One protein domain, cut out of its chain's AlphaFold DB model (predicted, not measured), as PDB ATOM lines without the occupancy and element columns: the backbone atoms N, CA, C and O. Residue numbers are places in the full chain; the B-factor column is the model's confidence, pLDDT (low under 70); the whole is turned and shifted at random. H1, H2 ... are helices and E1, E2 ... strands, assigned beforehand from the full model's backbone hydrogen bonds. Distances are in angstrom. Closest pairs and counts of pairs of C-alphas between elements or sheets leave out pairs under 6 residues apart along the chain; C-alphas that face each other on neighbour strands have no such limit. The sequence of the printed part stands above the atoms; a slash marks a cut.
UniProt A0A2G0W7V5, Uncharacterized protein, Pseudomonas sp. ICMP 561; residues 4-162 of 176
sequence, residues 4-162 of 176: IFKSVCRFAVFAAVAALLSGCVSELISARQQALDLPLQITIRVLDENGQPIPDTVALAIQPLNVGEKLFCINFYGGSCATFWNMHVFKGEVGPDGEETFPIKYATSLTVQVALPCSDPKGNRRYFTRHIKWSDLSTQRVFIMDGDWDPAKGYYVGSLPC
ATOM      1  N   ILE A   4     280.866 226.588 305.179       43.53
ATOM      2  CA  ILE A   4     279.496 226.439 305.700       43.53
ATOM      3  C   ILE A   4     279.016 227.720 306.418       43.53
ATOM      4  O   ILE A   4     277.861 228.111 306.274       43.53
ATOM      5  N   PHE A   5     279.905 228.452 307.100       37.00
ATOM      6  CA  PHE A   5     279.533 229.634 307.900       37.00
ATOM      7  C   PHE A   5     279.078 230.850 307.067       37.00
ATOM      8  O   PHE A   5     278.180 231.583 307.477       37.00
ATOM      9  N   LYS A   6     279.651 231.062 305.870       38.84
ATOM     10  CA  LYS A   6     279.275 232.192 304.993       38.84
ATOM     11  C   LYS A   6     277.912 231.999 304.329       38.84
ATOM     12  O   LYS A   6     277.211 232.982 304.095       38.84
ATOM     13  N   SER A   7     277.532 230.758 304.033       42.81
ATOM     14  CA  SER A   7     276.253 230.450 303.387       42.81
ATOM     15  C   SER A   7     275.087 230.588 304.365       42.81
ATOM     16  O   SER A   7     274.099 231.233 304.028       42.81
ATOM     17  N   VAL A   8     275.227 230.093 305.600       50.19
ATOM     18  CA  VAL A   8     274.179 230.186 306.638       50.19
ATOM     19  C   VAL A   8     273.835 231.643 306.962       50.19
ATOM     20  O   VAL A   8     272.661 231.994 307.046       50.19
ATOM     21  N   CYS A   9     274.840 232.522 307.042       44.09
ATOM     22  CA  CYS A   9     274.616 233.947 307.287       44.09
ATOM     23  C   CYS A   9     273.880 234.641 306.123       44.09
ATOM     24  O   CYS A   9     273.073 235.534 306.352       44.09
ATOM     25  N   ARG A  10     274.111 234.214 304.871       47.88
ATOM     26  CA  ARG A  10     273.392 234.741 303.697       47.88
ATOM     27  C   ARG A  10     271.944 234.262 303.665       47.88
ATOM     28  O   ARG A  10     271.057 235.085 303.483       47.88
ATOM     29  N   PHE A  11     271.688 232.975 303.902       51.69
ATOM     30  CA  PHE A  11     270.321 232.447 303.948       51.69
ATOM     31  C   PHE A  11     269.497 233.047 305.091       51.69
ATOM     32  O   PHE A  11     268.333 233.366 304.879       51.69
ATOM     33  N   ALA A  12     270.098 233.280 306.262       53.88
ATOM     34  CA  ALA A  12     269.423 233.940 307.380       53.88
ATOM     35  C   ALA A  12     269.038 235.395 307.059       53.88
ATOM     36  O   ALA A  12     267.928 235.818 307.373       53.88
ATOM     37  N   VAL A  13     269.911 236.149 306.378       57.75
ATOM     38  CA  VAL A  13     269.609 237.524 305.943       57.75
ATOM     39  C   VAL A  13     268.536 237.534 304.851       57.75
ATOM     40  O   VAL A  13     267.604 238.325 304.938       57.75
ATOM     41  N   PHE A  14     268.598 236.633 303.865       57.25
ATOM     42  CA  PHE A  14     267.550 236.523 302.840       57.25
ATOM     43  C   PHE A  14     266.200 236.095 303.424       57.25
ATOM     44  O   PHE A  14     265.179 236.638 303.017       57.25
ATOM     45  N   ALA A  15     266.181 235.180 304.396       58.03
ATOM     46  CA  ALA A  15     264.959 234.772 305.084       58.03
ATOM     47  C   ALA A  15     264.375 235.906 305.940       58.03
ATOM     48  O   ALA A  15     263.170 236.126 305.909       58.03
ATOM     49  N   ALA A  16     265.215 236.671 306.647       58.84
ATOM     50  CA  ALA A  16     264.773 237.834 307.415       58.84
ATOM     51  C   ALA A  16     264.224 238.948 306.507       58.84
ATOM     52  O   ALA A  16     263.174 239.514 306.791       58.84
ATOM     53  N   VAL A  17     264.889 239.225 305.381       59.34
ATOM     54  CA  VAL A  17     264.427 240.207 304.388       59.34
ATOM     55  C   VAL A  17     263.139 239.736 303.708       59.34
ATOM     56  O   VAL A  17     262.220 240.532 303.546       59.34
ATOM     57  N   ALA A  18     263.023 238.450 303.367       57.59
ATOM     58  CA  ALA A  18     261.798 237.882 302.810       57.59
ATOM     59  C   ALA A  18     260.635 237.935 303.812       57.59
ATOM     60  O   ALA A  18     259.534 238.301 303.419       57.59
ATOM     61  N   ALA A  19     260.884 237.650 305.096       57.44
ATOM     62  CA  ALA A  19     259.880 237.740 306.154       57.44
ATOM     63  C   ALA A  19     259.408 239.188 306.382       57.44
ATOM     64  O   ALA A  19     258.206 239.435 306.460       57.44
ATOM     65  N   LEU A  20     260.336 240.155 306.407       56.78
ATOM     66  CA  LEU A  20     260.024 241.585 306.523       56.78
ATOM     67  C   LEU A  20     259.214 242.088 305.321       56.78
ATOM     68  O   LEU A  20     258.180 242.725 305.498       56.78
ATOM     69  N   LEU A  21     259.636 241.749 304.099       53.09
ATOM     70  CA  LEU A  21     258.920 242.131 302.880       53.09
ATOM     71  C   LEU A  21     257.550 241.449 302.783       53.09
ATOM     72  O   LEU A  21     256.589 242.091 302.367       53.09
ATOM     73  N   SER A  22     257.424 240.186 303.204       57.97
ATOM     74  CA  SER A  22     256.121 239.514 303.270       57.97
ATOM     75  C   SER A  22     255.195 240.142 304.312       57.97
ATOM     76  O   SER A  22     254.001 240.263 304.050       57.97
ATOM     77  N   GLY A  23     255.745 240.614 305.439       54.44
ATOM     78  CA  GLY A  23     255.011 241.358 306.462       54.44
ATOM     79  C   GLY A  23     254.420 242.648 305.898       54.44
ATOM     80  O   GLY A  23     253.203 242.811 305.907       54.44
ATOM     81  N   CYS A  24     255.246 243.494 305.272       56.22
ATOM     82  CA  CYS A  24     254.788 244.750 304.668       56.22
ATOM     83  C   CYS A  24     253.783 244.551 303.517       56.22
ATOM     84  O   CYS A  24     252.857 245.343 303.350       56.22
ATOM     85  N   VAL A  25     253.944 243.498 302.705       59.00
ATOM     86  CA  VAL A  25     252.980 243.173 301.638       59.00
ATOM     87  C   VAL A  25     251.648 242.714 302.235       59.00
ATOM     88  O   VAL A  25     250.597 243.115 301.739       59.00
ATOM     89  N   SER A  26     251.674 241.927 303.315       59.09
ATOM     90  CA  SER A  26     250.456 241.506 304.011       59.09
ATOM     91  C   SER A  26     249.728 242.685 304.668       59.09
ATOM     92  O   SER A  26     248.526 242.837 304.458       59.09
ATOM     93  N   GLU A  27     250.466 243.589 305.324       59.91
ATOM     94  CA  GLU A  27     249.965 244.844 305.903       59.91
ATOM     95  C   GLU A  27     249.243 245.701 304.853       59.91
ATOM     96  O   GLU A  27     248.109 246.146 305.057       59.91
ATOM     97  N   LEU A  28     249.874 245.888 303.688       57.62
ATOM     98  CA  LEU A  28     249.325 246.685 302.593       57.62
ATOM     99  C   LEU A  28     248.065 246.053 301.984       57.62
ATOM    100  O   LEU A  28     247.111 246.764 301.662       57.62
ATOM    101  N   ILE A  29     248.047 244.727 301.815       60.72
ATOM    102  CA  ILE A  29     246.888 244.001 301.281       60.72
ATOM    103  C   ILE A  29     245.709 244.100 302.253       60.72
ATOM    104  O   ILE A  29     244.602 244.427 301.821       60.72
ATOM    105  N   SER A  30     245.938 243.894 303.552       66.06
ATOM    106  CA  SER A  30     244.895 243.993 304.576       66.06
ATOM    107  C   SER A  30     244.315 245.405 304.668       66.06
ATOM    108  O   SER A  30     243.093 245.565 304.663       66.06
ATOM    109  N   ALA A  31     245.154 246.445 304.674       63.06
ATOM    110  CA  ALA A  31     244.682 247.830 304.687       63.06
ATOM    111  C   ALA A  31     243.881 248.182 303.419       63.06
ATOM    112  O   ALA A  31     242.853 248.854 303.500       63.06
ATOM    113  N   ARG A  32     244.309 247.690 302.247       66.62
ATOM    114  CA  ARG A  32     243.608 247.916 300.974       66.62
ATOM    115  C   ARG A  32     242.258 247.203 300.909       66.62
ATOM    116  O   ARG A  32     241.323 247.770 300.363       66.62
ATOM    117  N   GLN A  33     242.137 246.004 301.476       76.31
ATOM    118  CA  GLN A  33     240.856 245.288 301.565       76.31
ATOM    119  C   GLN A  33     239.828 246.017 302.435       76.31
ATOM    120  O   GLN A  33     238.629 245.860 302.230       76.31
ATOM    121  N   GLN A  34     240.295 246.808 303.400       81.94
ATOM    122  CA  GLN A  34     239.442 247.634 304.249       81.94
ATOM    123  C   GLN A  34     239.160 249.009 303.640       81.94
ATOM    124  O   GLN A  34     238.330 249.724 304.182       81.94
ATOM    125  N   ALA A  35     239.833 249.429 302.567       83.62
ATOM    126  CA  ALA A  35     239.608 250.745 301.977       83.62
ATOM    127  C   ALA A  35     238.246 250.806 301.267       83.62
ATOM    128  O   ALA A  35     237.846 249.869 300.581       83.62
ATOM    129  N   LEU A  36     237.542 251.923 301.428       85.44
ATOM    130  CA  LEU A  36     236.318 252.208 300.687       85.44
ATOM    131  C   LEU A  36     236.659 252.759 299.303       85.44
ATOM    132  O   LEU A  36     237.581 253.565 299.169       85.44
ATOM    133  N   ASP A  37     235.865 252.393 298.297       84.56
ATOM    134  CA  ASP A  37     236.008 252.937 296.939       84.56
ATOM    135  C   ASP A  37     235.808 254.461 296.907       84.56
ATOM    136  O   ASP A  37     236.460 255.171 296.141       84.56
ATOM    137  N   LEU A  38     234.922 254.973 297.770       87.50
ATOM    138  CA  LEU A  38     234.676 256.397 297.969       87.50
ATOM    139  C   LEU A  38     234.623 256.722 299.470       87.50
ATOM    140  O   LEU A  38     234.019 255.957 300.229       87.50
ATOM    141  N   PRO A  39     235.204 257.857 299.911       89.88
ATOM    142  CA  PRO A  39     235.092 258.289 301.296       89.88
ATOM    143  C   PRO A  39     233.638 258.503 301.708       89.88
ATOM    144  O   PRO A  39     232.832 259.066 300.965       89.88
ATOM    145  N   LEU A  40     233.321 258.084 302.925       92.62
ATOM    146  CA  LEU A  40     231.988 258.161 303.496       92.62
ATOM    147  C   LEU A  40     231.916 259.350 304.447       92.62
ATOM    148  O   LEU A  40     232.697 259.421 305.391       92.62
ATOM    149  N   GLN A  41     230.993 260.278 304.209       95.56
ATOM    150  CA  GLN A  41     230.817 261.428 305.098       95.56
ATOM    151  C   GLN A  41     230.023 261.012 306.332       95.56
ATOM    152  O   GLN A  41     228.908 260.497 306.209       95.56
ATOM    153  N   ILE A  42     230.615 261.223 307.503       96.06
ATOM    154  CA  ILE A  42     230.014 260.939 308.801       96.06
ATOM    155  C   ILE A  42     229.884 262.253 309.556       96.06
ATOM    156  O   ILE A  42     230.840 263.017 309.637       96.06
ATOM    157  N   THR A  43     228.710 262.485 310.124       96.44
ATOM    158  CA  THR A  43     228.409 263.638 310.963       96.44
ATOM    159  C   THR A  43     228.262 263.180 312.405       96.44
ATOM    160  O   THR A  43     227.539 262.222 312.691       96.44
ATOM    161  N   ILE A  44     228.920 263.868 313.327       94.94
ATOM    162  CA  ILE A  44     228.675 263.729 314.761       94.94
ATOM    163  C   ILE A  44     227.857 264.922 315.245       94.94
ATOM    164  O   ILE A  44     228.016 266.022 314.723       94.94
ATOM    165  N   ARG A  45     226.976 264.698 316.223       94.38
ATOM    166  CA  ARG A  45     226.181 265.751 316.869       94.38
ATOM    167  C   ARG A  45     226.362 265.687 318.369       94.38
ATOM    168  O   ARG A  45     225.960 264.696 318.969       94.38
ATOM    169  N   VAL A  46     226.962 266.705 318.962       92.62
ATOM    170  CA  VAL A  46     227.223 266.781 320.399       92.62
ATOM    171  C   VAL A  46     226.092 267.541 321.073       92.62
ATOM    172  O   VAL A  46     225.967 268.753 320.900       92.62
ATOM    173  N   LEU A  47     225.267 266.820 321.829       90.75
ATOM    174  CA  LEU A  47     224.046 267.350 322.429       90.75
ATOM    175  C   LEU A  47     224.032 267.144 323.946       90.75
ATOM    176  O   LEU A  47     224.595 266.178 324.464       90.75
ATOM    177  N   ASP A  48     223.378 268.061 324.655       86.25
ATOM    178  CA  ASP A  48     223.044 267.913 326.069       86.25
ATOM    179  C   ASP A  48     221.779 267.057 326.278       86.25
ATOM    180  O   ASP A  48     221.138 266.592 325.333       86.25
ATOM    181  N   GLU A  49     221.396 266.866 327.541       83.94
ATOM    182  CA  GLU A  49     220.204 266.100 327.941       83.94
ATOM    183  C   GLU A  49     218.882 266.717 327.432       83.94
ATOM    184  O   GLU A  49     217.862 266.035 327.356       83.94
ATOM    185  N   ASN A  50     218.893 267.998 327.045       86.56
ATOM    186  CA  ASN A  50     217.748 268.720 326.489       86.56
ATOM    187  C   ASN A  50     217.765 268.760 324.949       86.56
ATOM    188  O   ASN A  50     216.935 269.440 324.337       86.56
ATOM    189  N   GLY A  51     218.713 268.065 324.312       86.56
ATOM    190  CA  GLY A  51     218.894 268.060 322.863       86.56
ATOM    191  C   GLY A  51     219.470 269.361 322.300       86.56
ATOM    192  O   GLY A  51     219.299 269.624 321.110       86.56
ATOM    193  N   GLN A  52     220.115 270.188 323.125       90.62
ATOM    194  CA  GLN A  52     220.786 271.413 322.695       90.62
ATOM    195  C   GLN A  52     222.263 271.156 322.374       90.62
ATOM    196  O   GLN A  52     222.912 270.380 323.080       90.62
ATOM    197  N   PRO A  53     222.825 271.819 321.349       91.38
ATOM    198  CA  PRO A  53     224.256 271.794 321.072       91.38
ATOM    199  C   PRO A  53     225.098 272.209 322.278       91.38
ATOM    200  O   PRO A  53     224.802 273.216 322.926       91.38
ATOM    201  N   ILE A  54     226.180 271.475 322.548       88.31
ATOM    202  CA  ILE A  54     227.157 271.878 323.565       88.31
ATOM    203  C   ILE A  54     228.302 272.644 322.879       88.31
ATOM    204  O   ILE A  54     229.056 272.034 322.113       88.31
ATOM    205  N   PRO A  55     228.463 273.956 323.141       85.06
ATOM    206  CA  PRO A  55     229.511 274.764 322.520       85.06
ATOM    207  C   PRO A  55     230.902 274.433 323.078       85.06
ATOM    208  O   PRO A  55     231.033 273.804 324.130       85.06
ATOM    209  N   ASP A  56     231.943 274.894 322.379       85.62
ATOM    210  CA  ASP A  56     233.355 274.792 322.786       85.62
ATOM    211  C   ASP A  56     233.819 273.353 323.084       85.62
ATOM    212  O   ASP A  56     234.682 273.101 323.936       85.62
ATOM    213  N   THR A  57     233.223 272.387 322.383       89.06
ATOM    214  CA  THR A  57     233.574 270.972 322.483       89.06
ATOM    215  C   THR A  57     234.635 270.600 321.459       89.06
ATOM    216  O   THR A  57     234.749 271.182 320.382       89.06
ATOM    217  N   VAL A  58     235.446 269.609 321.813       91.06
ATOM    218  CA  VAL A  58     236.506 269.081 320.950       91.06
ATOM    219  C   VAL A  58     236.262 267.603 320.731       91.06
ATOM    220  O   VAL A  58     235.976 266.885 321.688       91.06
ATOM    221  N   ALA A  59     236.422 267.137 319.495       91.50
ATOM    222  CA  ALA A  59     236.265 265.736 319.140       91.50
ATOM    223  C   ALA A  59     237.537 265.141 318.519       91.50
ATOM    224  O   ALA A  59     238.273 265.799 317.779       91.50
ATOM    225  N   LEU A  60     237.762 263.858 318.799       91.38
ATOM    226  CA  LEU A  60     238.702 262.984 318.104       91.38
ATOM    227  C   LEU A  60     237.929 261.791 317.546       91.38
ATOM    228  O   LEU A  60     237.183 261.134 318.274       91.38
ATOM    229  N   ALA A  61     238.146 261.474 316.276       91.69
ATOM    230  CA  ALA A  61     237.607 260.287 315.635       91.69
ATOM    231  C   ALA A  61     238.754 259.391 315.152       91.69
ATOM    232  O   ALA A  61     239.647 259.850 314.436       91.69
ATOM    233  N   ILE A  62     238.730 258.115 315.538       91.12
ATOM    234  CA  ILE A  62     239.787 257.134 315.264       91.12
ATOM    235  C   ILE A  62     239.191 255.909 314.570       91.12
ATOM    236  O   ILE A  62     238.199 255.351 315.042       91.12
ATOM    237  N   GLN A  63     239.830 255.450 313.494       90.12
ATOM    238  CA  GLN A  63     239.545 254.151 312.883       90.12
ATOM    239  C   GLN A  63     240.683 253.165 313.175       90.12
ATOM    240  O   GLN A  63     241.823 253.445 312.796       90.12
ATOM    241  N   PRO A  64     240.406 252.008 313.806       85.44
ATOM    242  CA  PRO A  64     241.372 250.930 313.882       85.44
ATOM    243  C   PRO A  64     241.438 250.247 312.514       85.44
ATOM    244  O   PRO A  64     240.432 249.766 311.991       85.44
ATOM    245  N   LEU A  65     242.625 250.214 311.922       83.06
ATOM    246  CA  LEU A  65     242.909 249.486 310.693       83.06
ATOM    247  C   LEU A  65     243.601 248.185 311.055       83.06
ATOM    248  O   LEU A  65     244.634 248.207 311.723       83.06
ATOM    249  N   ASN A  66     243.059 247.053 310.617       77.56
ATOM    250  CA  ASN A  66     243.774 245.792 310.741       77.56
ATOM    251  C   ASN A  66     244.954 245.811 309.759       77.56
ATOM    252  O   ASN A  66     244.749 245.814 308.545       77.56
ATOM    253  N   VAL A  67     246.172 245.855 310.287       73.69
ATOM    254  CA  VAL A  67     247.406 245.852 309.496       73.69
ATOM    255  C   VAL A  67     248.019 244.452 309.435       73.69
ATOM    256  O   VAL A  67     249.159 244.289 309.056       73.69
ATOM    257  N   GLY A  68     247.274 243.400 309.761       68.19
ATOM    258  CA  GLY A  68     247.727 242.017 309.626       68.19
ATOM    259  C   GLY A  68     247.981 241.346 310.968       68.19
ATOM    260  O   GLY A  68     247.569 241.822 312.024       68.19
ATOM    261  N   GLU A  69     248.635 240.192 310.934       62.81
ATOM    262  CA  GLU A  69     248.827 239.334 312.102       62.81
ATOM    263  C   GLU A  69     250.297 239.306 312.519       62.81
ATOM    264  O   GLU A  69     251.203 239.331 311.683       62.81
ATOM    265  N   LYS A  70     250.564 239.241 313.828       59.50
ATOM    266  CA  LYS A  70     251.944 239.082 314.308       59.50
ATOM    267  C   LYS A  70     252.518 237.751 313.809       59.50
ATOM    268  O   LYS A  70     251.941 236.701 314.073       59.50
ATOM    269  N   LEU A  71     253.704 237.792 313.190       52.16
ATOM    270  CA  LEU A  71     254.432 236.614 312.671       52.16
ATOM    271  C   LEU A  71     254.686 235.520 313.729       52.16
ATOM    272  O   LEU A  71     254.861 234.356 313.381       52.16
ATOM    273  N   PHE A  72     254.672 235.880 315.016       52.94
ATOM    274  CA  PHE A  72     254.668 234.936 316.131       52.94
ATOM    275  C   PHE A  72     253.477 235.235 317.035       52.94
ATOM    276  O   PHE A  72     253.493 236.197 317.805       52.94
ATOM    277  N   CYS A  73     252.451 234.393 316.956       52.25
ATOM    278  CA  CYS A  73     251.323 234.431 317.869       52.25
ATOM    279  C   CYS A  73     251.224 233.098 318.613       52.25
ATOM    280  O   CYS A  73     250.579 232.156 318.164       52.25
ATOM    281  N   ILE A  74     251.913 232.995 319.751       49.69
ATOM    282  CA  ILE A  74     251.721 231.882 320.681       49.69
ATOM    283  C   ILE A  74     250.667 232.346 321.680       49.69
ATOM    284  O   ILE A  74     250.969 233.114 322.592       49.69
ATOM    285  N   ASN A  75     249.421 231.923 321.479       47.16
ATOM    286  CA  ASN A  75     248.317 232.310 322.344       47.16
ATOM    287  C   ASN A  75     247.767 231.094 323.089       47.16
ATOM    288  O   ASN A  75     247.104 230.246 322.499       47.16
ATOM    289  N   PHE A  76     248.038 231.010 324.390       46.97
ATOM    290  CA  PHE A  76     247.534 229.927 325.239       46.97
ATOM    291  C   PHE A  76     246.105 230.177 325.763       46.97
ATOM    292  O   PHE A  76     245.546 229.293 326.404       46.97
ATOM    293  N   TYR A  77     245.489 231.339 325.477       50.88
ATOM    294  CA  TYR A  77     244.215 231.755 326.093       50.88
ATOM    295  C   TYR A  77     243.231 232.488 325.151       50.88
ATOM    296  O   TYR A  77     242.392 233.257 325.610       50.88
ATOM    297  N   GLY A  78     243.283 232.244 323.837       47.62
ATOM    298  CA  GLY A  78     242.195 232.636 322.920       47.62
ATOM    299  C   GLY A  78     242.078 234.130 322.572       47.62
ATOM    300  O   GLY A  78     241.016 234.574 322.143       47.62
ATOM    301  N   GLY A  79     243.139 234.920 322.731       53.75
ATOM    302  CA  GLY A  79     243.175 236.304 322.231       53.75
ATOM    303  C   GLY A  79     243.381 236.416 320.707       53.75
ATOM    304  O   GLY A  79     243.865 235.492 320.052       53.75
ATOM    305  N   SER A  80     243.054 237.582 320.144       60.41
ATOM    306  CA  SER A  80     243.271 237.888 318.723       60.41
ATOM    307  C   SER A  80     244.740 238.225 318.431       60.41
ATOM    308  O   SER A  80     245.362 238.991 319.165       60.41
ATOM    309  N   CYS A  81     245.283 237.667 317.347       66.25
ATOM    310  CA  CYS A  81     246.643 237.921 316.846       66.25
ATOM    311  C   CYS A  81     246.734 239.135 315.910       66.25
ATOM    312  O   CYS A  81     247.819 239.452 315.411       66.25
ATOM    313  N   ALA A  82     245.595 239.781 315.652       69.38
ATOM    314  CA  ALA A  82     245.506 240.932 314.775       69.38
ATOM    315  C   ALA A  82     246.235 242.135 315.384       69.38
ATOM    316  O   ALA A  82     246.074 242.468 316.561       69.38
ATOM    317  N   THR A  83     247.039 242.786 314.556       71.81
ATOM    318  CA  THR A  83     247.682 244.058 314.853       71.81
ATOM    319  C   THR A  83     246.815 245.157 314.267       71.81
ATOM    320  O   THR A  83     246.447 245.116 313.093       71.81
ATOM    321  N   PHE A  84     246.485 246.142 315.094       73.50
ATOM    322  CA  PHE A  84     245.686 247.282 314.678       73.50
ATOM    323  C   PHE A  84     246.536 248.544 314.693       73.50
ATOM    324  O   PHE A  84     247.301 248.774 315.627       73.50
ATOM    325  N   TRP A  85     246.373 249.364 313.662       77.94
ATOM    326  CA  TRP A  85     246.866 250.730 313.622       77.94
ATOM    327  C   TRP A  85     245.696 251.683 313.869       77.94
ATOM    328  O   TRP A  85     244.714 251.657 313.128       77.94
ATOM    329  N   ASN A  86     245.806 252.558 314.866       82.38
ATOM    330  CA  ASN A  86     244.806 253.590 315.139       82.38
ATOM    331  C   ASN A  86     245.058 254.813 314.254       82.38
ATOM    332  O   ASN A  86     246.034 255.538 314.424       82.38
ATOM    333  N   MET A  87     244.191 255.038 313.268       83.88
ATOM    334  CA  MET A  87     244.296 256.178 312.362       83.88
ATOM    335  C   MET A  87     243.373 257.308 312.820       83.88
ATOM    336  O   MET A  87     242.164 257.110 312.946       83.88
ATOM    337  N   HIS A  88     243.929 258.504 313.012       86.38
ATOM    338  CA  HIS A  88     243.151 259.705 313.318       86.38
ATOM    339  C   HIS A  88     242.443 260.197 312.052       86.38
ATOM    340  O   HIS A  88     243.089 260.584 311.080       86.38
ATOM    341  N   VAL A  89     241.112 260.162 312.064       90.00
ATOM    342  CA  VAL A  89     240.262 260.631 310.962       90.00
ATOM    343  C   VAL A  89     239.920 262.105 311.122       90.00
ATOM    344  O   VAL A  89     239.963 262.862 310.158       90.00
ATOM    345  N   PHE A  90     239.596 262.509 312.346       91.69
ATOM    346  CA  PHE A  90     239.249 263.881 312.683       91.69
ATOM    347  C   PHE A  90     239.811 264.226 314.054       91.69
ATOM    348  O   PHE A  90     239.772 263.387 314.950       91.69
ATOM    349  N   LYS A  91     240.315 265.450 314.207       90.38
ATOM    350  CA  LYS A  91     240.790 266.007 315.474       90.38
ATOM    351  C   LYS A  91     240.615 267.519 315.429       90.38
ATOM    352  O   LYS A  91     241.347 268.190 314.704       90.38
ATOM    353  N   GLY A  92     239.667 268.048 316.188       89.94
ATOM    354  CA  GLY A  92     239.340 269.465 316.108       89.94
ATOM    355  C   GLY A  92     238.196 269.880 317.016       89.94
ATOM    356  O   GLY A  92     237.610 269.061 317.725       89.94
ATOM    357  N   GLU A  93     237.920 271.176 316.995       90.75
ATOM    358  CA  GLU A  93     236.720 271.758 317.589       90.75
ATOM    359  C   GLU A  93     235.489 271.307 316.795       90.75
ATOM    360  O   GLU A  93     235.560 271.144 315.578       90.75
ATOM    361  N   VAL A  94     234.387 271.069 317.500       91.62
ATOM    362  CA  VAL A  94     233.077 270.819 316.893       91.62
ATOM    363  C   VAL A  94     232.437 272.167 316.565       91.62
ATOM    364  O   VAL A  94     232.631 273.137 317.304       91.62
ATOM    365  N   GLY A  95     231.680 272.237 315.468       88.88
ATOM    366  CA  GLY A  95     230.979 273.446 315.055       88.88
ATOM    367  C   GLY A  95     230.101 274.058 316.160       88.88
ATOM    368  O   GLY A  95     229.661 273.366 317.082       88.88
ATOM    369  N   PRO A  96     229.807 275.370 316.090       86.25
ATOM    370  CA  PRO A  96     228.987 276.062 317.093       86.25
ATOM    371  C   PRO A  96     227.530 275.570 317.139       86.25
ATOM    372  O   PRO A  96     226.826 275.816 318.114       86.25
ATOM    373  N   ASP A  97     227.075 274.883 316.093       89.56
ATOM    374  CA  ASP A  97     225.801 274.164 316.017       89.56
ATOM    375  C   ASP A  97     225.856 272.768 316.666       89.56
ATOM    376  O   ASP A  97     224.859 272.049 316.670       89.56
ATOM    377  N   GLY A  98     227.002 272.390 317.243       89.75
ATOM    378  CA  GLY A  98     227.245 271.086 317.849       89.75
ATOM    379  C   GLY A  98     227.422 269.975 316.822       89.75
ATOM    380  O   GLY A  98     227.432 268.808 317.210       89.75
ATOM    381  N   GLU A  99     227.549 270.300 315.533       94.50
ATOM    382  CA  GLU A  99     227.747 269.317 314.475       94.50
ATOM    383  C   GLU A  99     229.159 269.400 313.901       94.50
ATOM    384  O   GLU A  99     229.768 270.460 313.804       94.50
ATOM    385  N   GLU A 100     229.689 268.250 313.501       95.38
ATOM    386  CA  GLU A 100     230.936 268.194 312.748       95.38
ATOM    387  C   GLU A 100     230.872 267.045 311.752       95.38
ATOM    388  O   GLU A 100     230.433 265.944 312.094       95.38
ATOM    389  N   THR A 101     231.295 267.292 310.512       96.19
ATOM    390  CA  THR A 101     231.251 266.295 309.437       96.19
ATOM    391  C   THR A 101     232.642 266.020 308.900       96.19
ATOM    392  O   THR A 101     233.329 266.924 308.437       96.19
ATOM    393  N   PHE A 102     233.032 264.748 308.888       94.88
ATOM    394  CA  PHE A 102     234.337 264.317 308.407       94.88
ATOM    395  C   PHE A 102     234.251 263.043 307.550       94.88
ATOM    396  O   PHE A 102     233.363 262.203 307.745       94.88
ATOM    397  N   PRO A 103     235.191 262.854 306.606       95.25
ATOM    398  CA  PRO A 103     235.213 261.677 305.752       95.25
ATOM    399  C   PRO A 103     235.947 260.504 306.412       95.25
ATOM    400  O   PRO A 103     237.124 260.619 306.748       95.25
ATOM    401  N   ILE A 104     235.315 259.332 306.482       93.12
ATOM    402  CA  ILE A 104     236.011 258.061 306.742       93.12
ATOM    403  C   ILE A 104     236.412 257.398 305.420       93.12
ATOM    404  O   ILE A 104     235.712 257.509 304.412       93.12
ATOM    405  N   LYS A 105     237.549 256.702 305.412       90.00
ATOM    406  CA  LYS A 105     238.116 256.088 304.194       90.00
ATOM    407  C   LYS A 105     238.162 254.564 304.233       90.00
ATOM    408  O   LYS A 105     238.502 253.950 303.229       90.00
ATOM    409  N   TYR A 106     237.823 253.964 305.371       89.94
ATOM    410  CA  TYR A 106     237.946 252.528 305.583       89.94
ATOM    411  C   TYR A 106     236.655 251.940 306.157       89.94
ATOM    412  O   TYR A 106     235.974 252.577 306.960       89.94
ATOM    413  N   ALA A 107     236.342 250.714 305.746       89.88
ATOM    414  CA  ALA A 107     235.226 249.878 306.163       89.88
ATOM    415  C   ALA A 107     235.466 249.241 307.546       89.88
ATOM    416  O   ALA A 107     235.328 248.032 307.731       89.88
ATOM    417  N   THR A 108     235.888 250.050 308.515       89.62
ATOM    418  CA  THR A 108     236.198 249.628 309.886       89.62
ATOM    419  C   THR A 108     235.325 250.378 310.884       89.62
ATOM    420  O   THR A 108     234.613 251.319 310.525       89.62
ATOM    421  N   SER A 109     235.329 249.940 312.144       91.06
ATOM    422  CA  SER A 109     234.645 250.669 313.213       91.06
ATOM    423  C   SER A 109     235.224 252.075 313.391       91.06
ATOM    424  O   SER A 109     236.331 252.380 312.951       91.06
ATOM    425  N   LEU A 110     234.468 252.943 314.050       92.62
ATOM    426  CA  LEU A 110     234.876 254.301 314.374       92.62
ATOM    427  C   LEU A 110     234.751 254.495 315.879       92.62
ATOM    428  O   LEU A 110     233.708 254.208 316.457       92.62
ATOM    429  N   THR A 111     235.804 254.987 316.514       91.75
ATOM    430  CA  THR A 111     235.748 255.445 317.902       91.75
ATOM    431  C   THR A 111     235.739 256.960 317.890       91.75
ATOM    432  O   THR A 111     236.703 257.567 317.433       91.75
ATOM    433  N   VAL A 112     234.656 257.559 318.370       92.06
ATOM    434  CA  VAL A 112     234.541 259.007 318.540       92.06
ATOM    435  C   VAL A 112     234.637 259.310 320.020       92.06
ATOM    436  O   VAL A 112     233.934 258.717 320.831       92.06
ATOM    437  N   GLN A 113     235.508 260.235 320.370       90.06
ATOM    438  CA  GLN A 113     235.675 260.727 321.721       90.06
ATOM    439  C   GLN A 113     235.471 262.245 321.697       90.06
ATOM    440  O   GLN A 113     236.051 262.933 320.862       90.06
ATOM    441  N   VAL A 114     234.643 262.765 322.595       90.62
ATOM    442  CA  VAL A 114     234.300 264.187 322.706       90.62
ATOM    443  C   VAL A 114     234.664 264.669 324.098       90.62
ATOM    444  O   VAL A 114     234.252 264.068 325.086       90.62
ATOM    445  N   ALA A 115     235.419 265.755 324.192       89.50
ATOM    446  CA  ALA A 115     235.670 266.461 325.437       89.50
ATOM    447  C   ALA A 115     234.758 267.675 325.550       89.50
ATOM    448  O   ALA A 115     234.736 268.531 324.663       89.50
ATOM    449  N   LEU A 116     234.094 267.786 326.697       88.56
ATOM    450  CA  LEU A 116     233.345 268.984 327.041       88.56
ATOM    451  C   LEU A 116     234.257 270.106 327.564       88.56
ATOM    452  O   LEU A 116     235.325 269.830 328.129       88.56
ATOM    453  N   PRO A 117     233.854 271.379 327.424       86.75
ATOM    454  CA  PRO A 117     234.525 272.468 328.119       86.75
ATOM    455  C   PRO A 117     234.390 272.303 329.640       86.75
ATOM    456  O   PRO A 117     233.421 271.735 330.149       86.75
ATOM    457  N   CYS A 118     235.369 272.814 330.383       84.62
ATOM    458  CA  CYS A 118     235.262 272.939 331.833       84.62
ATOM    459  C   CYS A 118     234.764 274.333 332.203       84.62
ATOM    460  O   CYS A 118     235.322 275.328 331.741       84.62
ATOM    461  N   SER A 119     233.788 274.399 333.106       80.88
ATOM    462  CA  SER A 119     233.350 275.649 333.736       80.88
ATOM    463  C   SER A 119     234.362 276.180 334.758       80.88
ATOM    464  O   SER A 119     234.528 277.389 334.883       80.88
ATOM    465  N   ASP A 120     235.073 275.285 335.454       78.50
ATOM    466  CA  ASP A 120     236.136 275.607 336.412       78.50
ATOM    467  C   ASP A 120     237.408 274.806 336.068       78.50
ATOM    468  O   ASP A 120     237.337 273.577 335.958       78.50
ATOM    469  N   PRO A 121     238.586 275.443 335.919       76.12
ATOM    470  CA  PRO A 121     239.855 274.740 335.734       76.12
ATOM    471  C   PRO A 121     240.257 273.830 336.907       76.12
ATOM    472  O   PRO A 121     241.174 273.041 336.736       76.12
ATOM    473  N   LYS A 122     239.602 273.903 338.072       79.25
ATOM    474  CA  LYS A 122     239.766 272.954 339.192       79.25
ATOM    475  C   LYS A 122     238.700 271.852 339.226       79.25
ATOM    476  O   LYS A 122     238.710 271.021 340.133       79.25
ATOM    477  N   GLY A 123     237.763 271.873 338.279       84.12
ATOM    478  CA  GLY A 123     236.690 270.893 338.162       84.12
ATOM    479  C   GLY A 123     237.136 269.600 337.482       84.12
ATOM    480  O   GLY A 123     238.325 269.319 337.347       84.12
ATOM    481  N   ASN A 124     236.159 268.825 337.009       85.31
ATOM    482  CA  ASN A 124     236.402 267.666 336.156       85.31
ATOM    483  C   ASN A 124     235.760 267.867 334.781       85.31
ATOM    484  O   ASN A 124     234.613 268.302 334.673       85.31
ATOM    485  N   ARG A 125     236.501 267.512 333.736       86.94
ATOM    486  CA  ARG A 125     236.050 267.474 332.354       86.94
ATOM    487  C   ARG A 125     235.349 266.154 332.089       86.94
ATOM    488  O   ARG A 125     235.923 265.094 332.335       86.94
ATOM    489  N   ARG A 126     234.153 266.223 331.510       86.75
ATOM    490  CA  ARG A 126     233.462 265.045 330.982       86.75
ATOM    491  C   ARG A 126     233.980 264.704 329.588       86.75
ATOM    492  O   ARG A 126     234.189 265.593 328.761       86.75
ATOM    493  N   TYR A 127     234.152 263.411 329.354       87.25
ATOM    494  CA  TYR A 127     234.526 262.838 328.069       87.25
ATOM    495  C   TYR A 127     233.444 261.855 327.636       87.25
ATOM    496  O   TYR A 127     233.106 260.953 328.401       87.25
ATOM    497  N   PHE A 128     232.913 262.008 326.428       88.56
ATOM    498  CA  PHE A 128     231.946 261.086 325.838       88.56
ATOM    499  C   PHE A 128     232.652 260.245 324.792       88.56
ATOM    500  O   PHE A 128     233.138 260.769 323.795       88.56
ATOM    501  N   THR A 129     232.729 258.944 325.023       89.19
ATOM    502  CA  THR A 129     233.323 257.992 324.088       89.19
ATOM    503  C   THR A 129     232.225 257.132 323.504       89.19
ATOM    504  O   THR A 129     231.448 256.540 324.247       89.19
ATOM    505  N   ARG A 130     232.187 257.020 322.181       90.31
ATOM    506  CA  ARG A 130     231.272 256.142 321.464       90.31
ATOM    507  C   ARG A 130     232.045 255.279 320.483       90.31
ATOM    508  O   ARG A 130     232.749 255.789 319.611       90.31
ATOM    509  N   HIS A 131     231.865 253.969 320.590       90.56
ATOM    510  CA  HIS A 131     232.350 253.016 319.598       90.56
ATOM    511  C   HIS A 131     231.220 252.650 318.636       90.56
ATOM    512  O   HIS A 131     230.223 252.048 319.027       90.56
ATOM    513  N   ILE A 132     231.387 252.998 317.366       91.62
ATOM    514  CA  ILE A 132     230.403 252.798 316.307       91.62
ATOM    515  C   ILE A 132     230.890 251.657 315.415       91.62
ATOM    516  O   ILE A 132     231.999 251.693 314.874       91.62
ATOM    517  N   LYS A 133     230.074 250.614 315.268       90.50
ATOM    518  CA  LYS A 133     230.422 249.457 314.438       90.50
ATOM    519  C   LYS A 133     230.298 249.806 312.958       90.50
ATOM    520  O   LYS A 133     229.484 250.638 312.567       90.50
ATOM    521  N   TRP A 134     231.054 249.101 312.118       89.88
ATOM    522  CA  TRP A 134     230.949 249.249 310.664       89.88
ATOM    523  C   TRP A 134     229.521 249.005 310.139       89.88
ATOM    524  O   TRP A 134     229.060 249.730 309.260       89.88
ATOM    525  N   SER A 135     228.787 248.045 310.718       89.56
ATOM    526  CA  SER A 135     227.370 247.797 310.394       89.56
ATOM    527  C   SER A 135     226.520 249.065 310.480       89.56
ATOM    528  O   SER A 135     225.682 249.316 309.613       89.56
ATOM    529  N   ASP A 136     226.795 249.902 311.473       89.94
ATOM    530  CA  ASP A 136     226.023 251.107 311.746       89.94
ATOM    531  C   ASP A 136     226.533 252.254 310.865       89.94
ATOM    532  O   ASP A 136     225.740 252.953 310.251       89.94
ATOM    533  N   LEU A 137     227.855 252.386 310.687       90.25
ATOM    534  CA  LEU A 137     228.463 253.362 309.763       90.25
ATOM    535  C   LEU A 137     228.032 253.153 308.307       90.25
ATOM    536  O   LEU A 137     227.939 254.106 307.536       90.25
ATOM    537  N   SER A 138     227.777 251.911 307.898       88.00
ATOM    538  CA  SER A 138     227.338 251.618 306.532       88.00
ATOM    539  C   SER A 138     225.902 252.084 306.256       88.00
ATOM    540  O   SER A 138     225.592 252.447 305.121       88.00
ATOM    541  N   THR A 139     225.056 252.150 307.291       90.81
ATOM    542  CA  THR A 139     223.610 252.414 307.181       90.81
ATOM    543  C   THR A 139     223.203 253.801 307.679       90.81
ATOM    544  O   THR A 139     222.281 254.404 307.134       90.81
ATOM    545  N   GLN A 140     223.914 254.339 308.667       90.56
ATOM    546  CA  GLN A 140     223.667 255.628 309.297       90.56
ATOM    547  C   GLN A 140     224.857 256.568 309.080       90.56
ATOM    548  O   GLN A 140     226.021 256.173 309.118       90.56
ATOM    549  N   ARG A 141     224.553 257.844 308.824       91.56
ATOM    550  CA  ARG A 141     225.555 258.891 308.552       91.56
ATOM    551  C   ARG A 141     225.728 259.865 309.710       91.56
ATOM    552  O   ARG A 141     226.761 260.508 309.785       91.56
ATOM    553  N   VAL A 142     224.735 259.970 310.592       93.94
ATOM    554  CA  VAL A 142     224.682 260.973 311.663       93.94
ATOM    555  C   VAL A 142     224.645 260.276 313.012       93.94
ATOM    556  O   VAL A 142     223.741 259.481 313.249       93.94
ATOM    557  N   PHE A 143     225.580 260.585 313.906       91.81
ATOM    558  CA  PHE A 143     225.704 259.939 315.210       91.81
ATOM    559  C   PHE A 143     225.622 260.960 316.338       91.81
ATOM    560  O   PHE A 143     226.427 261.882 316.421       91.81
ATOM    561  N   ILE A 144     224.644 260.771 317.222       90.94
ATOM    562  CA  ILE A 144     224.483 261.599 318.418       90.94
ATOM    563  C   ILE A 144     225.525 261.191 319.462       90.94
ATOM    564  O   ILE A 144     225.725 260.003 319.729       90.94
ATOM    565  N   MET A 145     226.192 262.188 320.018       88.81
ATOM    566  CA  MET A 145     227.161 262.113 321.095       88.81
ATOM    567  C   MET A 145     226.529 262.833 322.285       88.81
ATOM    568  O   MET A 145     226.545 264.060 322.354       88.81
ATOM    569  N   ASP A 146     225.921 262.065 323.178       82.31
ATOM    570  CA  ASP A 146     225.262 262.559 324.383       82.31
ATOM    571  C   ASP A 146     226.006 262.077 325.636       82.31
ATOM    572  O   ASP A 146     226.972 261.306 325.580       82.31
ATOM    573  N   GLY A 147     225.590 262.617 326.779       68.31
ATOM    574  CA  GLY A 147     226.191 262.328 328.074       68.31
ATOM    575  C   GLY A 147     225.673 261.067 328.753       68.31
ATOM    576  O   GLY A 147     226.036 260.854 329.915       68.31
ATOM    577  N   ASP A 148     224.853 260.266 328.071       73.06
ATOM    578  CA  ASP A 148     224.254 259.068 328.639       73.06
ATOM    579  C   ASP A 148     225.214 257.883 328.537       73.06
ATOM    580  O   ASP A 148     225.816 257.584 327.502       73.06
ATOM    581  N   TRP A 149     225.375 257.178 329.654       70.44
ATOM    582  CA  TRP A 149     226.110 255.923 329.661       70.44
ATOM    583  C   TRP A 149     225.202 254.798 329.150       70.44
ATOM    584  O   TRP A 149     224.229 254.427 329.804       70.44
ATOM    585  N   ASP A 150     225.545 254.235 327.993       75.00
ATOM    586  CA  ASP A 150     224.852 253.097 327.385       75.00
ATOM    587  C   ASP A 150     225.879 252.096 326.811       75.00
ATOM    588  O   ASP A 150     226.300 252.203 325.651       75.00
ATOM    589  N   PRO A 151     226.297 251.083 327.590       72.62
ATOM    590  CA  PRO A 151     227.309 250.127 327.152       72.62
ATOM    591  C   PRO A 151     226.806 249.245 326.004       72.62
ATOM    592  O   PRO A 151     227.616 248.762 325.211       72.62
ATOM    593  N   ALA A 152     225.486 249.048 325.867       70.50
ATOM    594  CA  ALA A 152     224.910 248.244 324.790       70.50
ATOM    595  C   ALA A 152     225.108 248.918 323.425       70.50
ATOM    596  O   ALA A 152     225.273 248.236 322.411       70.50
ATOM    597  N   LYS A 153     225.167 250.254 323.412       67.69
ATOM    598  CA  LYS A 153     225.496 251.066 322.235       67.69
ATOM    599  C   LYS A 153     226.971 251.486 322.167       67.69
ATOM    600  O   LYS A 153     227.338 252.267 321.291       67.69
ATOM    601  N   GLY A 154     227.813 250.978 323.070       72.94
ATOM    602  CA  GLY A 154     229.240 251.300 323.129       72.94
ATOM    603  C   GLY A 154     229.541 252.721 323.611       72.94
ATOM    604  O   GLY A 154     230.561 253.274 323.198       72.94
ATOM    605  N   TYR A 155     228.665 253.304 324.435       79.44
ATOM    606  CA  TYR A 155     228.855 254.611 325.062       79.44
ATOM    607  C   TYR A 155     229.553 254.478 326.411       79.44
ATOM    608  O   TYR A 155     229.180 253.660 327.254       79.44
ATOM    609  N   TYR A 156     230.542 255.335 326.629       79.81
ATOM    610  CA  TYR A 156     231.291 255.432 327.871       79.81
ATOM    611  C   TYR A 156     231.468 256.900 328.236       79.81
ATOM    612  O   TYR A 156     231.883 257.711 327.408       79.81
ATOM    613  N   VAL A 157     231.186 257.232 329.493       82.19
ATOM    614  CA  VAL A 157     231.360 258.583 330.023       82.19
ATOM    615  C   VAL A 157     232.520 258.558 331.005       82.19
ATOM    616  O   VAL A 157     232.466 257.884 332.032       82.19
ATOM    617  N   GLY A 158     233.582 259.275 330.659       82.69
ATOM    618  CA  GLY A 158     234.747 259.488 331.505       82.69
ATOM    619  C   GLY A 158     234.695 260.847 332.194       82.69
ATOM    620  O   GLY A 158     234.036 261.777 331.726       82.69
ATOM    621  N   SER A 159     235.423 260.968 333.299       82.94
ATOM    622  CA  SER A 159     235.612 262.227 334.012       82.94
ATOM    623  C   SER A 159     237.071 262.332 334.442       82.94
ATOM    624  O   SER A 159     237.554 261.461 335.165       82.94
ATOM    625  N   LEU A 160     237.783 263.355 333.967       82.81
ATOM    626  CA  LEU A 160     239.180 263.617 334.335       82.81
ATOM    627  C   LEU A 160     239.323 265.042 334.873       82.81
ATOM    628  O   LEU A 160     238.609 265.923 334.395       82.81
ATOM    629  N   PRO A 161     240.250 265.310 335.810       82.62
ATOM    630  CA  PRO A 161     240.492 266.661 336.299       82.62
ATOM    631  C   PRO A 161     240.759 267.648 335.164       82.62
ATOM    632  O   PRO A 161     241.516 267.373 334.230       82.62
ATOM    633  N   CYS A 162     240.141 268.818 335.254       80.19
ATOM    634  CA  CYS A 162     240.454 269.932 334.380       80.19
ATOM    635  C   CYS A 162     241.864 270.439 334.717       80.19
ATOM    636  O   CYS A 162     242.244 270.555 335.877       80.19
TER     637      CYS A 162
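AT A GLANCE: This is residues 4 to 162 of the 176 residues of an uncharacterized protein of Pseudomonas sp. ICMP 561 (UniProt A0A2G0W7V5). The picture is a sandwich with a long arm: the strongly twisted sheet E3 E2 E5 E6 E8 is partly face to face with the smaller sheet E4 E1 E7, and the long helix H1 reaches away from them, its residues 4 to 18 sticking out free. The short helix H2 packs on the smaller sheet, and residues 74 to 79 of the E2 to E3 loop also stick out. The printed part has 159 residues, in the order H1 E1 E2 E3 E4 E5 E6 H2 E7 E8; the larger sheet is antiparallel, the smaller mixed, the class mixed, helices and strands. It is loose, with a radius of gyration of the C-alphas of 21.1 A, and elongated, spanning 76 by 39 by 29 A.

HOW THE PARTS SIT: Start at H1, residues 4 to 33, and look across to E2, residues 58 to 69: the C-alphas of Glu 27 and Val 67, their closest, are 4.5 A apart. H1 lies over E2, slantwise to it at 44 degrees on the local plane. Next comes E1, residues 35 to 46, which bends by 93 degrees at residue 38. E2 and E3, residues 82 to 93, form a hairpin, with N 61 and O 90 2.8 A apart. E4, residues 99 to 106, is antiparallel to E1, with N 42 and O 102 2.9 A apart. E5, residues 110 to 115, is antiparallel to E2, with N 60 and O 113 2.8 A apart, and forms a hairpin with E6, residues 124 to 132, where N 112 and O 130 are 2.9 A apart. H2, residues 134 to 139, is on the sheet E4 E1 E7, over none of its strands. E7, residues 142 to 145, is parallel to E1, with N 45 and O 143 2.9 A apart. E8, residues 155 to 161, is antiparallel to E6, with N 127 and O 158 2.9 A apart. In H1 every O i to N i+4 pair is within hydrogen-bond range; in H2, 1 of 2.

IN THESE COORDINATES: Find C-alpha 4 at (279.496, 226.439, 305.700); from there H1 runs 43.2 A to C-alpha 33 at (240.856, 245.288, 301.565). E1 measures 27.4 A, E2 33.4 A, E3 32.2 A and E6 25.5 A. E8 ends at C-alpha 161, (240.492, 266.661, 336.299).

THE WHOLE: The C-alphas of Ile 4 and Asn 50, the two farthest apart, are 77.7 A from each other. The printed part has no cut; the links E1 to E2 and E2 to E3 are long. The pLDDT is under 70 at residues 4 to 32, 68 to 82, 147 and 153.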